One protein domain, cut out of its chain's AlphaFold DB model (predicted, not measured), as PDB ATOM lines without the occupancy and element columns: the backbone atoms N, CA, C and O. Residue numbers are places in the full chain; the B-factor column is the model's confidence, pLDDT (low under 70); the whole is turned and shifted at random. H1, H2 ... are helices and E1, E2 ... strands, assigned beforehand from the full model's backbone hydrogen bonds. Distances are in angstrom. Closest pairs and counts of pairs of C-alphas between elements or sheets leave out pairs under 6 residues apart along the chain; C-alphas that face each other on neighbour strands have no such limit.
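This is residues 104 to 186 of the 431 residues of an uncharacterized protein of Candidatus Nitrotoga sp. MKT (UniProt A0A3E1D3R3). A small sheet of three antiparallel strands has the long helix H2 packed along one face, over E3 and part of E2, while the short helix H1 lies on the other face. The 83 printed residues run H1, E1, E2, E3, H2, with sheet order E1 - E2 - E3; the class is mixed, with under half of the residues in named elements. The whole is compact, with a radius of gyration of the C-alphas of 11.9 A, yet elongated, spanning 40 by 24 by 23 A.

Residues 104 to 117 hold no named element. H1 is residues 118 to 121, 5.2 A long, beginning at C-alpha 118 (22.507, 32.384, 16.021). E1 is residues 124 to 129, 13.0 A; E2 is residues 136 to 140, 12.0 A; E3 is residues 151 to 155, 13.3 A. H2, residues 170 to 184, is 20.9 A long and ends at C-alpha 184 (6.533, 41.548, 30.540).

E1, E2 and E3 form a meander, each strand the antiparallel neighbour of the one before. In the hairpin E1 and E2, N 128 and O 137 are 2.8 A apart; in the hairpin E2 and E3, N 155 and O 136 are 2.8 A apart. Residues 104 to 105 pair antiparallel with residues 127 to 128 of E1. H1 is on the sheet over E2, at a height of 8.6 A; the closest C-alphas, of Phe 120 and Ser 140, are 5.3 A apart. H2 is on the opposite face at a height of 9.1 A, over E3 and only just over E2, with 3 of its C-alphas there. It runs along the strands, at 18 degrees to E3 on the local plane; the closest C-alphas, of Trp 152 and Ala 170, are 6.2 A apart. Every O i to N i+4 pair in H2 is within hydrogen-bond range; H1 is too short for one.

The C-alphas farthest apart are those of Ile 145 and Asn 186, 40.5 A. The printed part has no cut, and the link E3 to H2 is long. Residues 143 to 150 have pLDDT under 70.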
ATOM      1  N   THR A 104      25.543  30.913  36.007       91.25
ATOM      2  CA  THR A 104      26.552  30.756  34.954       91.25
ATOM      3  C   THR A 104      26.420  29.376  34.317       91.25
ATOM      4  O   THR A 104      26.315  28.365  35.012       91.25
ATOM      5  N   VAL A 105      26.397  29.341  32.988       88.12
ATOM      6  CA  VAL A 105      26.231  28.137  32.179       88.12
ATOM      7  C   VAL A 105      27.372  28.082  31.169       88.12
ATOM      8  O   VAL A 105      27.509  28.975  30.339       88.12
ATOM      9  N   THR A 106      28.191  27.035  31.246       80.38
ATOM     10  CA  THR A 106      29.361  26.848  30.369       80.38
ATOM     11  C   THR A 106      29.142  25.778  29.300       80.38
ATOM     12  O   THR A 106      29.717  25.865  28.226       80.38
ATOM     13  N   ASN A 107      28.280  24.790  29.565       79.31
ATOM     14  CA  ASN A 107      28.178  23.574  28.742       79.31
ATOM     15  C   ASN A 107      26.852  23.469  27.971       79.31
ATOM     16  O   ASN A 107      26.534  22.417  27.421       79.31
ATOM     17  N   GLN A 108      26.022  24.513  27.992       82.88
ATOM     18  CA  GLN A 108      24.716  24.505  27.338       82.88
ATOM     19  C   GLN A 108      24.461  25.835  26.644       82.88
ATOM     20  O   GLN A 108      24.658  26.904  27.225       82.88
ATOM     21  N   LEU A 109      23.962  25.744  25.414       85.12
ATOM     22  CA  LEU A 109      23.481  26.881  24.646       85.12
ATOM     23  C   LEU A 109      21.946  26.941  24.688       85.12
ATOM     24  O   LEU A 109      21.286  25.905  24.847       85.12
ATOM     25  N   PRO A 110      21.352  28.137  24.531       86.44
ATOM     26  CA  PRO A 110      19.911  28.268  24.388       86.44
ATOM     27  C   PRO A 110      19.405  27.425  23.209       86.44
ATOM     28  O   PRO A 110      19.871  27.563  22.082       86.44
ATOM     29  N   LYS A 111      18.410  26.563  23.457       85.00
ATOM     30  CA  LYS A 111      17.832  25.689  22.417       85.00
ATOM     31  C   LYS A 111      17.034  26.462  21.361       85.00
ATOM     32  O   LYS A 111      16.963  26.048  20.209       85.00
ATOM     33  N   ARG A 112      16.387  27.558  21.764       87.88
ATOM     34  CA  ARG A 112      15.583  28.426  20.893       87.88
ATOM     35  C   ARG A 112      16.326  29.742  20.713       87.88
ATOM     36  O   ARG A 112      16.581  30.423  21.699       87.88
ATOM     37  N   VAL A 113      16.678  30.072  19.471       90.50
ATOM     38  CA  VAL A 113      17.429  31.287  19.122       90.50
ATOM     39  C   VAL A 113      16.901  31.853  17.805       90.50
ATOM     40  O   VAL A 113      16.823  31.145  16.798       90.50
ATOM     41  N   GLU A 114      16.549  33.138  17.804       91.25
ATOM     42  CA  GLU A 114      16.180  33.892  16.605       91.25
ATOM     43  C   GLU A 114      17.310  33.859  15.559       91.25
ATOM     44  O   GLU A 114      18.488  33.985  15.893       91.25
ATOM     45  N   LYS A 115      16.968  33.744  14.267       88.06
ATOM     46  CA  LYS A 115      17.934  33.568  13.161       88.06
ATOM     47  C   LYS A 115      19.106  34.558  13.204       88.06
ATOM     48  O   LYS A 115      20.249  34.153  13.026       88.06
ATOM     49  N   LYS A 116      18.836  35.837  13.486       84.31
ATOM     50  CA  LYS A 116      19.855  36.901  13.529       84.31
ATOM     51  C   LYS A 116      20.834  36.789  14.705       84.31
ATOM     52  O   LYS A 116      21.931  37.335  14.615       84.31
ATOM     53  N   ALA A 117      20.435  36.101  15.778       85.69
ATOM     54  CA  ALA A 117      21.227  35.925  16.990       85.69
ATOM     55  C   ALA A 117      22.089  34.651  16.970       85.69
ATOM     56  O   ALA A 117      23.060  34.580  17.717       85.69
ATOM     57  N   LYS A 118      21.792  33.676  16.094       86.75
ATOM     58  CA  LYS A 118      22.507  32.384  16.021       86.75
ATOM     59  C   LYS A 118      24.029  32.532  15.962       86.75
ATOM     60  O   LYS A 118      24.716  31.989  16.819       86.75
ATOM     61  N   ARG A 119      24.530  33.373  15.051       84.25
ATOM     62  CA  ARG A 119      25.969  33.661  14.874       84.25
ATOM     63  C   ARG A 119      26.684  34.151  16.139       84.25
ATOM     64  O   ARG A 119      27.891  33.979  16.266       84.25
ATOM     65  N   PHE A 120      25.960  34.791  17.055       83.62
ATOM     66  CA  PHE A 120      26.516  35.293  18.312       83.62
ATOM     67  C   PHE A 120      26.486  34.222  19.402       83.62
ATOM     68  O   PHE A 120      27.411  34.125  20.200       83.62
ATOM     69  N   VAL A 121      25.431  33.402  19.418       86.25
ATOM     70  CA  VAL A 121      25.274  32.291  20.367       86.25
ATOM     71  C   VAL A 121      26.254  31.157  20.070       86.25
ATOM     72  O   VAL A 121      26.811  30.580  20.995       86.25
ATOM     73  N   GLU A 122      26.503  30.855  18.797       85.56
ATOM     74  CA  GLU A 122      27.474  29.833  18.374       85.56
ATOM     75  C   GLU A 122      28.909  30.186  18.791       85.56
ATOM     76  O   GLU A 122      29.695  29.299  19.106       85.56
ATOM     77  N   LYS A 123      29.233  31.483  18.855       83.75
ATOM     78  CA  LYS A 123      30.516  32.004  19.348       83.75
ATOM     79  C   LYS A 123      30.439  32.480  20.805       83.75
ATOM     80  O   LYS A 123      31.202  33.359  21.209       83.75
ATOM     81  N   ALA A 124      29.495  31.969  21.594       84.25
ATOM     82  CA  ALA A 124      29.360  32.356  22.992       84.25
ATOM     83  C   ALA A 124      30.594  31.931  23.799       84.25
ATOM     84  O   ALA A 124      30.963  30.762  23.825       84.25
ATOM     85  N   GLN A 125      31.199  32.884  24.503       83.38
ATOM     86  CA  GLN A 125      32.285  32.616  25.447       83.38
ATOM     87  C   GLN A 125      31.735  32.228  26.820       83.38
ATOM     88  O   GLN A 125      32.257  31.337  27.484       83.38
ATOM     89  N   VAL A 126      30.687  32.930  27.265       85.50
ATOM     90  CA  VAL A 126      30.039  32.715  28.562       85.50
ATOM     91  C   VAL A 126      28.547  32.989  28.428       85.50
ATOM     92  O   VAL A 126      28.147  33.993  27.834       85.50
ATOM     93  N   CYS A 127      27.732  32.131  29.038       89.25
ATOM     94  CA  CYS A 127      26.289  32.296  29.122       89.25
ATOM     95  C   CYS A 127      25.838  32.416  30.582       89.25
ATOM     96  O   CYS A 127      26.339  31.727  31.473       89.25
ATOM     97  N   TYR A 128      24.839  33.258  30.821       91.88
ATOM     98  CA  TYR A 128      24.135  33.371  32.091       91.88
ATOM     99  C   TYR A 128      22.648  33.126  31.858       91.88
ATOM    100  O   TYR A 128      22.043  33.743  30.984       91.88
ATOM    101  N   LEU A 129      22.059  32.239  32.651       91.06
ATOM    102  CA  LEU A 129      20.650  31.875  32.597       91.06
ATOM    103  C   LEU A 129      19.918  32.475  33.798       91.06
ATOM    104  O   LEU A 129      20.311  32.257  34.947       91.06
ATOM    105  N   HIS A 130      18.820  33.183  33.543       91.12
ATOM    106  CA  HIS A 130      17.903  33.585  34.600       91.12
ATOM    107  C   HIS A 130      17.108  32.356  35.086       91.12
ATOM    108  O   HIS A 130      16.364  31.768  34.292       91.12
ATOM    109  N   PRO A 131      17.208  31.979  36.375       81.00
ATOM    110  CA  PRO A 131      16.822  30.653  36.865       81.00
ATOM    111  C   PRO A 131      15.343  30.312  36.649       81.00
ATOM    112  O   PRO A 131      15.031  29.169  36.337       81.00
ATOM    113  N   SER A 132      14.444  31.293  36.767       77.38
ATOM    114  CA  SER A 132      12.996  31.020  36.810       77.38
ATOM    115  C   SER A 132      12.215  31.417  35.554       77.38
ATOM    116  O   SER A 132      11.028  31.137  35.469       77.38
ATOM    117  N   ILE A 133      12.837  32.122  34.602       85.31
ATOM    118  CA  ILE A 133      12.113  32.797  33.498       85.31
ATOM    119  C   ILE A 133      12.715  32.435  32.134       85.31
ATOM    120  O   ILE A 133      12.097  32.662  31.101       85.31
ATOM    121  N   GLY A 134      13.907  31.826  32.102       86.38
ATOM    122  CA  GLY A 134      14.498  31.318  30.861       86.38
ATOM    123  C   GLY A 134      15.122  32.387  29.961       86.38
ATOM    124  O   GLY A 134      15.372  32.111  28.792       86.38
ATOM    125  N   TYR A 135      15.375  33.589  30.485       93.31
ATOM    126  CA  TYR A 135      16.168  34.613  29.799       93.31
ATOM    127  C   TYR A 135      17.651  34.240  29.817       93.31
ATOM    128  O   TYR A 135      18.139  33.677  30.799       93.31
ATOM    129  N   TRP A 136      18.367  34.611  28.757       93.81
ATOM    130  CA  TRP A 136      19.801  34.370  28.622       93.81
ATOM    131  C   TRP A 136      20.559  35.674  28.422       93.81
ATOM    132  O   TRP A 136      20.157  36.493  27.604       93.81
ATOM    133  N   ILE A 137      21.686  35.829  29.107       93.50
ATOM    134  CA  ILE A 137      22.687  36.862  28.835       93.50
ATOM    135  C   ILE A 137      23.920  36.154  28.288       93.50
ATOM    136  O   ILE A 137      24.422  35.218  28.907       93.50
ATOM    137  N   ILE A 138      24.403  36.577  27.128       91.81
ATOM    138  CA  ILE A 138      25.456  35.871  26.399       91.81
ATOM    139  C   ILE A 138      26.562  36.859  26.071       91.81
ATOM    140  O   ILE A 138      26.322  37.889  25.435       91.81
ATOM    141  N   ARG A 139      27.782  36.525  26.492       90.31
ATOM    142  CA  ARG A 139      28.996  37.202  26.047       90.31
ATOM    143  C   ARG A 139      29.437  36.560  24.738       90.31
ATOM    144  O   ARG A 139      29.888  35.415  24.736       90.31
ATOM    145  N   SER A 140      29.286  37.289  23.640       83.88
ATOM    146  CA  SER A 140      29.678  36.817  22.314       83.88
ATOM    147  C   SER A 140      31.159  37.101  22.065       83.88
ATOM    148  O   SER A 140      31.615  38.221  22.287       83.88
ATOM    149  N   GLY A 141      31.897  36.102  21.578       75.81
ATOM    150  CA  GLY A 141      33.245  36.255  21.019       75.81
ATOM    151  C   GLY A 141      33.235  36.611  19.530       75.81
ATOM    152  O   GLY A 141      34.190  36.320  18.820       75.81
ATOM    153  N   TYR A 142      32.121  37.138  19.014       70.69
ATOM    154  CA  TYR A 142      32.038  37.600  17.634       70.69
ATOM    155  C   TYR A 142      32.823  38.906  17.464       70.69
ATOM    156  O   TYR A 142      32.522  39.895  18.130       70.69
ATOM    157  N   GLU A 143      33.777  38.893  16.539       64.56
ATOM    158  CA  GLU A 143      34.602  40.031  16.127       64.56
ATOM    159  C   GLU A 143      34.266  40.364  14.663       64.56
ATOM    160  O   GLU A 143      34.147  39.450  13.838       64.56
ATOM    161  N   ASP A 144      34.084  41.647  14.333       61.22
ATOM    162  CA  ASP A 144      34.117  42.132  12.946       61.22
ATOM    163  C   ASP A 144      35.153  43.255  12.783       61.22
ATOM    164  O   ASP A 144      35.746  43.714  13.756       61.22
ATOM    165  N   ILE A 145      35.386  43.690  11.541       58.59
ATOM    166  CA  ILE A 145      36.419  44.681  11.181       58.59
ATOM    167  C   ILE A 145      36.218  46.038  11.897       58.59
ATOM    168  O   ILE A 145      37.163  46.811  12.021       58.59
ATOM    169  N   VAL A 146      35.006  46.336  12.381       58.94
ATOM    170  CA  VAL A 146      34.612  47.618  12.993       58.94
ATOM    171  C   VAL A 146      34.291  47.475  14.493       58.94
ATOM    172  O   VAL A 146      34.347  48.453  15.237       58.94
ATOM    173  N   THR A 147      33.972  46.272  14.971       56.00
ATOM    174  CA  THR A 147      33.540  45.994  16.344       56.00
ATOM    175  C   THR A 147      34.597  45.217  17.114       56.00
ATOM    176  O   THR A 147      34.810  44.020  16.929       56.00
ATOM    177  N   VAL A 148      35.221  45.916  18.060       54.53
ATOM    178  CA  VAL A 148      36.124  45.323  19.046       54.53
ATOM    179  C   VAL A 148      35.271  44.741  20.179       54.53
ATOM    180  O   VAL A 148      34.510  45.456  20.828       54.53
ATOM    181  N   ALA A 149      35.352  43.426  20.379       55.12
ATOM    182  CA  ALA A 149      34.684  42.678  21.445       55.12
ATOM    183  C   ALA A 149      34.933  43.268  22.865       55.12
ATOM    184  O   ALA A 149      35.932  43.959  23.070       55.12
ATOM    185  N   PRO A 150      34.114  42.934  23.896       56.81
ATOM    186  CA  PRO A 150      33.008  41.977  23.885       56.81
ATOM    187  C   PRO A 150      31.624  42.632  23.866       56.81
ATOM    188  O   PRO A 150      31.257  43.406  24.749       56.81
ATOM    189  N   ASN A 151      30.805  42.197  22.915       78.94
ATOM    190  CA  ASN A 151      29.414  42.599  22.824       78.94
ATOM    191  C   ASN A 151      28.516  41.608  23.582       78.94
ATOM    192  O   ASN A 151      28.546  40.393  23.348       78.94
ATOM    193  N   TRP A 152      27.693  42.127  24.485       89.62
ATOM    194  CA  TRP A 152      26.739  41.337  25.255       89.62
ATOM    195  C   TRP A 152      25.392  41.313  24.544       89.62
ATOM    196  O   TRP A 152      24.912  42.346  24.085       89.62
ATOM    197  N   ILE A 153      24.744  40.155  24.468       91.62
ATOM    198  CA  ILE A 153      23.370  40.050  23.964       91.62
ATOM    199  C   ILE A 153      22.467  39.443  25.028       91.62
ATOM    200  O   ILE A 153      22.908  38.653  25.862       91.62
ATOM    201  N   VAL A 154      21.188  39.802  24.975       93.81
ATOM    202  CA  VAL A 154      20.164  39.220  25.843       93.81
ATOM    203  C   VAL A 154      19.095  38.570  24.985       93.81
ATOM    204  O   VAL A 154      18.547  39.214  24.087       93.81
ATOM    205  N   LEU A 155      18.786  37.311  25.275       94.06
ATOM    206  CA  LEU A 155      17.660  36.594  24.691       94.06
ATOM    207  C   LEU A 155      16.527  36.513  25.710       94.06
ATOM    208  O   LEU A 155      16.750  36.186  26.878       94.06
ATOM    209  N   ASP A 156      15.309  36.795  25.261       93.31
ATOM    210  CA  ASP A 156      14.112  36.558  26.057       93.31
ATOM    211  C   ASP A 156      13.805  35.057  26.210       93.31
ATOM    212  O   ASP A 156      14.461  34.191  25.626       93.31
ATOM    213  N   HIS A 157      12.762  34.741  26.977       89.00
ATOM    214  CA  HIS A 157      12.286  33.371  27.196       89.00
ATOM    215  C   HIS A 157      11.874  32.617  25.910       89.00
ATOM    216  O   HIS A 157      11.704  31.397  25.938       89.00
ATOM    217  N   LYS A 158      11.699  33.314  24.778       90.88
ATOM    218  CA  LYS A 158      11.395  32.730  23.461       90.88
ATOM    219  C   LYS A 158      12.636  32.611  22.571       90.88
ATOM    220  O   LYS A 158      12.530  32.061  21.476       90.88
ATOM    221  N   GLY A 159      13.796  33.092  23.019       90.94
ATOM    222  CA  GLY A 159      15.023  33.117  22.230       90.94
ATOM    223  C   GLY A 159      15.149  34.324  21.301       90.94
ATOM    224  O   GLY A 159      15.991  34.306  20.399       90.94
ATOM    225  N   LYS A 160      14.310  35.354  21.470       92.75
ATOM    226  CA  LYS A 160      14.361  36.590  20.683       92.75
ATOM    227  C   LYS A 160      15.330  37.577  21.319       92.75
ATOM    228  O   LYS A 160      15.347  37.746  22.535       92.75
ATOM    229  N   MET A 161      16.112  38.262  20.488       91.50
ATOM    230  CA  MET A 161      17.081  39.242  20.973       91.50
ATOM    231  C   MET A 161      16.378  40.511  21.475       91.50
ATOM    232  O   MET A 161      15.588  41.119  20.743       91.50
ATOM    233  N   LEU A 162      16.672  40.931  22.709       91.62
ATOM    234  CA  LEU A 162      16.119  42.165  23.273       91.62
ATOM    235  C   LEU A 162      16.624  43.390  22.506       91.62
ATOM    236  O   LEU A 162      17.802  43.484  22.175       91.62
ATOM    237  N   ASN A 163      15.709  44.322  22.211       82.44
ATOM    238  CA  ASN A 163      15.950  45.578  21.480       82.44
ATOM    239  C   ASN A 163      16.665  45.432  20.121       82.44
ATOM    240  O   ASN A 163      17.051  46.429  19.522       82.44
ATOM    241  N   SER A 164      16.825  44.205  19.612       80.00
ATOM    242  CA  SER A 164      17.660  43.891  18.444       80.00
ATOM    243  C   SER A 164      19.062  44.520  18.491       80.00
ATOM    244  O   SER A 164      19.655  44.743  17.439       80.00
ATOM    245  N   CYS A 165      19.596  44.776  19.688       79.19
ATOM    246  CA  CYS A 165      20.871  45.450  19.887       79.19
ATOM    247  C   CYS A 165      21.822  44.615  20.746       79.19
ATOM    248  O   CYS A 165      21.442  43.608  21.346       79.19
ATOM    249  N   TRP A 166      23.067  45.071  20.793       85.88
ATOM    250  CA  TRP A 166      24.091  44.559  21.684       85.88
ATOM    251  C   TRP A 166      24.284  45.563  22.819       85.88
ATOM    252  O   TRP A 166      23.942  46.739  22.678       85.88
ATOM    253  N   PHE A 167      24.821  45.095  23.934       88.50
ATOM    254  CA  PHE A 167      25.112  45.904  25.104       88.50
ATOM    255  C   PHE A 167      26.630  45.991  25.299       88.50
ATOM    256  O   PHE A 167      27.313  44.967  25.170       88.50
ATOM    257  N   PRO A 168      27.162  47.180  25.629       85.38
ATOM    258  CA  PRO A 168      28.601  47.366  25.788       85.38
ATOM    259  C   PRO A 168      29.144  46.725  27.072       85.38
ATOM    260  O   PRO A 168      30.333  46.434  27.169       85.38
ATOM    261  N   SER A 169      28.285  46.455  28.060       88.56
ATOM    262  CA  SER A 169      28.682  45.811  29.309       88.56
ATOM    263  C   SER A 169      27.689  44.750  29.789       88.56
ATOM    264  O   SER A 169      26.492  44.783  29.491       88.56
ATOM    265  N   ALA A 170      28.193  43.824  30.612       89.75
ATOM    266  CA  ALA A 170      27.380  42.813  31.289       89.75
ATOM    267  C   ALA A 170      26.287  43.442  32.163       89.75
ATOM    268  O   ALA A 170      25.189  42.901  32.276       89.75
ATOM    269  N   LEU A 171      26.599  44.582  32.788       91.94
ATOM    270  CA  LEU A 171      25.698  45.278  33.697       91.94
ATOM    271  C   LEU A 171      24.515  45.895  32.941       91.94
ATOM    272  O   LEU A 171      23.376  45.739  33.372       91.94
ATOM    273  N   GLU A 172      24.765  46.529  31.795       92.00
ATOM    274  CA  GLU A 172      23.701  47.070  30.940       92.00
ATOM    275  C   GLU A 172      22.840  45.962  30.330       92.00
ATOM    276  O   GLU A 172      21.615  46.081  30.307       92.00
ATOM    277  N   ALA A 173      23.454  44.854  29.899       93.00
ATOM    278  CA  ALA A 173      22.718  43.675  29.447       93.00
ATOM    279  C   ALA A 173      21.804  43.130  30.557       93.00
ATOM    280  O   ALA A 173      20.622  42.859  30.336       93.00
ATOM    281  N   PHE A 174      22.330  43.011  31.776       94.12
ATOM    282  CA  PHE A 174      21.570  42.549  32.929       94.12
ATOM    283  C   PHE A 174      20.429  43.509  33.302       94.12
ATOM    284  O   PHE A 174      19.312  43.060  33.559       94.12
ATOM    285  N   ASP A 175      20.657  44.822  33.263       94.75
ATOM    286  CA  ASP A 175      19.612  45.820  33.502       94.75
ATOM    287  C   ASP A 175      18.515  45.790  32.426       94.75
ATOM    288  O   ASP A 175      17.326  45.853  32.744       94.75
ATOM    289  N   ALA A 176      18.884  45.624  31.153       94.00
ATOM    290  CA  ALA A 176      17.924  45.484  30.061       94.00
ATOM    291  C   ALA A 176      17.082  44.205  30.193       94.00
ATOM    292  O   ALA A 176      15.863  44.240  29.990       94.00
ATOM    293  N   MET A 177      17.708  43.089  30.584       94.56
ATOM    294  CA  MET A 177      17.011  41.852  30.933       94.56
ATOM    295  C   MET A 177      16.013  42.096  32.073       94.56
ATOM    296  O   MET A 177      14.831  41.785  31.934       94.56
ATOM    297  N   HIS A 178      16.471  42.694  33.175       94.12
ATOM    298  CA  HIS A 178      15.661  42.970  34.360       94.12
ATOM    299  C   HIS A 178      14.436  43.841  34.032       94.12
ATOM    300  O   HIS A 178      13.309  43.510  34.406       94.12
ATOM    301  N   GLN A 179      14.628  44.909  33.254       93.00
ATOM    302  CA  GLN A 179      13.541  45.770  32.784       93.00
ATOM    303  C   GLN A 179      12.557  45.034  31.871       93.00
ATOM    304  O   GLN A 179      11.345  45.200  32.020       93.00
ATOM    305  N   SER A 180      13.054  44.216  30.937       93.81
ATOM    306  CA  SER A 180      12.205  43.425  30.042       93.81
ATOM    307  C   SER A 180      11.324  42.460  30.825       93.81
ATOM    308  O   SER A 180      10.116  42.405  30.585       93.81
ATOM    309  N   ILE A 181      11.898  41.752  31.800       92.88
ATOM    310  CA  ILE A 181      11.148  40.837  32.658       92.88
ATOM    311  C   ILE A 181      10.090  41.609  33.449       92.88
ATOM    312  O   ILE A 181       8.917  41.244  33.404       92.88
ATOM    313  N   ARG A 182      10.475  42.699  34.125       91.19
ATOM    314  CA  ARG A 182       9.550  43.517  34.924       91.19
ATOM    315  C   ARG A 182       8.389  44.050  34.089       91.19
ATOM    316  O   ARG A 182       7.252  44.005  34.541       91.19
ATOM    317  N   LYS A 183       8.656  44.504  32.862       91.12
ATOM    318  CA  LYS A 183       7.623  44.969  31.929       91.12
ATOM    319  C   LYS A 183       6.707  43.830  31.474       91.12
ATOM    320  O   LYS A 183       5.494  44.002  31.450       91.12
ATOM    321  N   THR A 184       7.278  42.683  31.114       90.56
ATOM    322  CA  THR A 184       6.533  41.548  30.540       90.56
ATOM    323  C   THR A 184       5.672  40.845  31.584       90.56
ATOM    324  O   THR A 184       4.550  40.445  31.292       90.56
ATOM    325  N   LEU A 185       6.182  40.715  32.808       90.00
ATOM    326  CA  LEU A 185       5.519  40.006  33.900       90.00
ATOM    327  C   LEU A 185       4.834  40.943  34.896       90.00
ATOM    328  O   LEU A 185       4.434  40.496  35.966       90.00
ATOM    329  N   ASN A 186       4.652  42.223  34.555       87.31
ATOM    330  CA  ASN A 186       4.037  43.198  35.456       87.31
ATOM    331  C   ASN A 186       2.647  42.755  35.948       87.31
ATOM    332  O   ASN A 186       2.320  42.956  37.111       87.31
TER     333      ASN A 186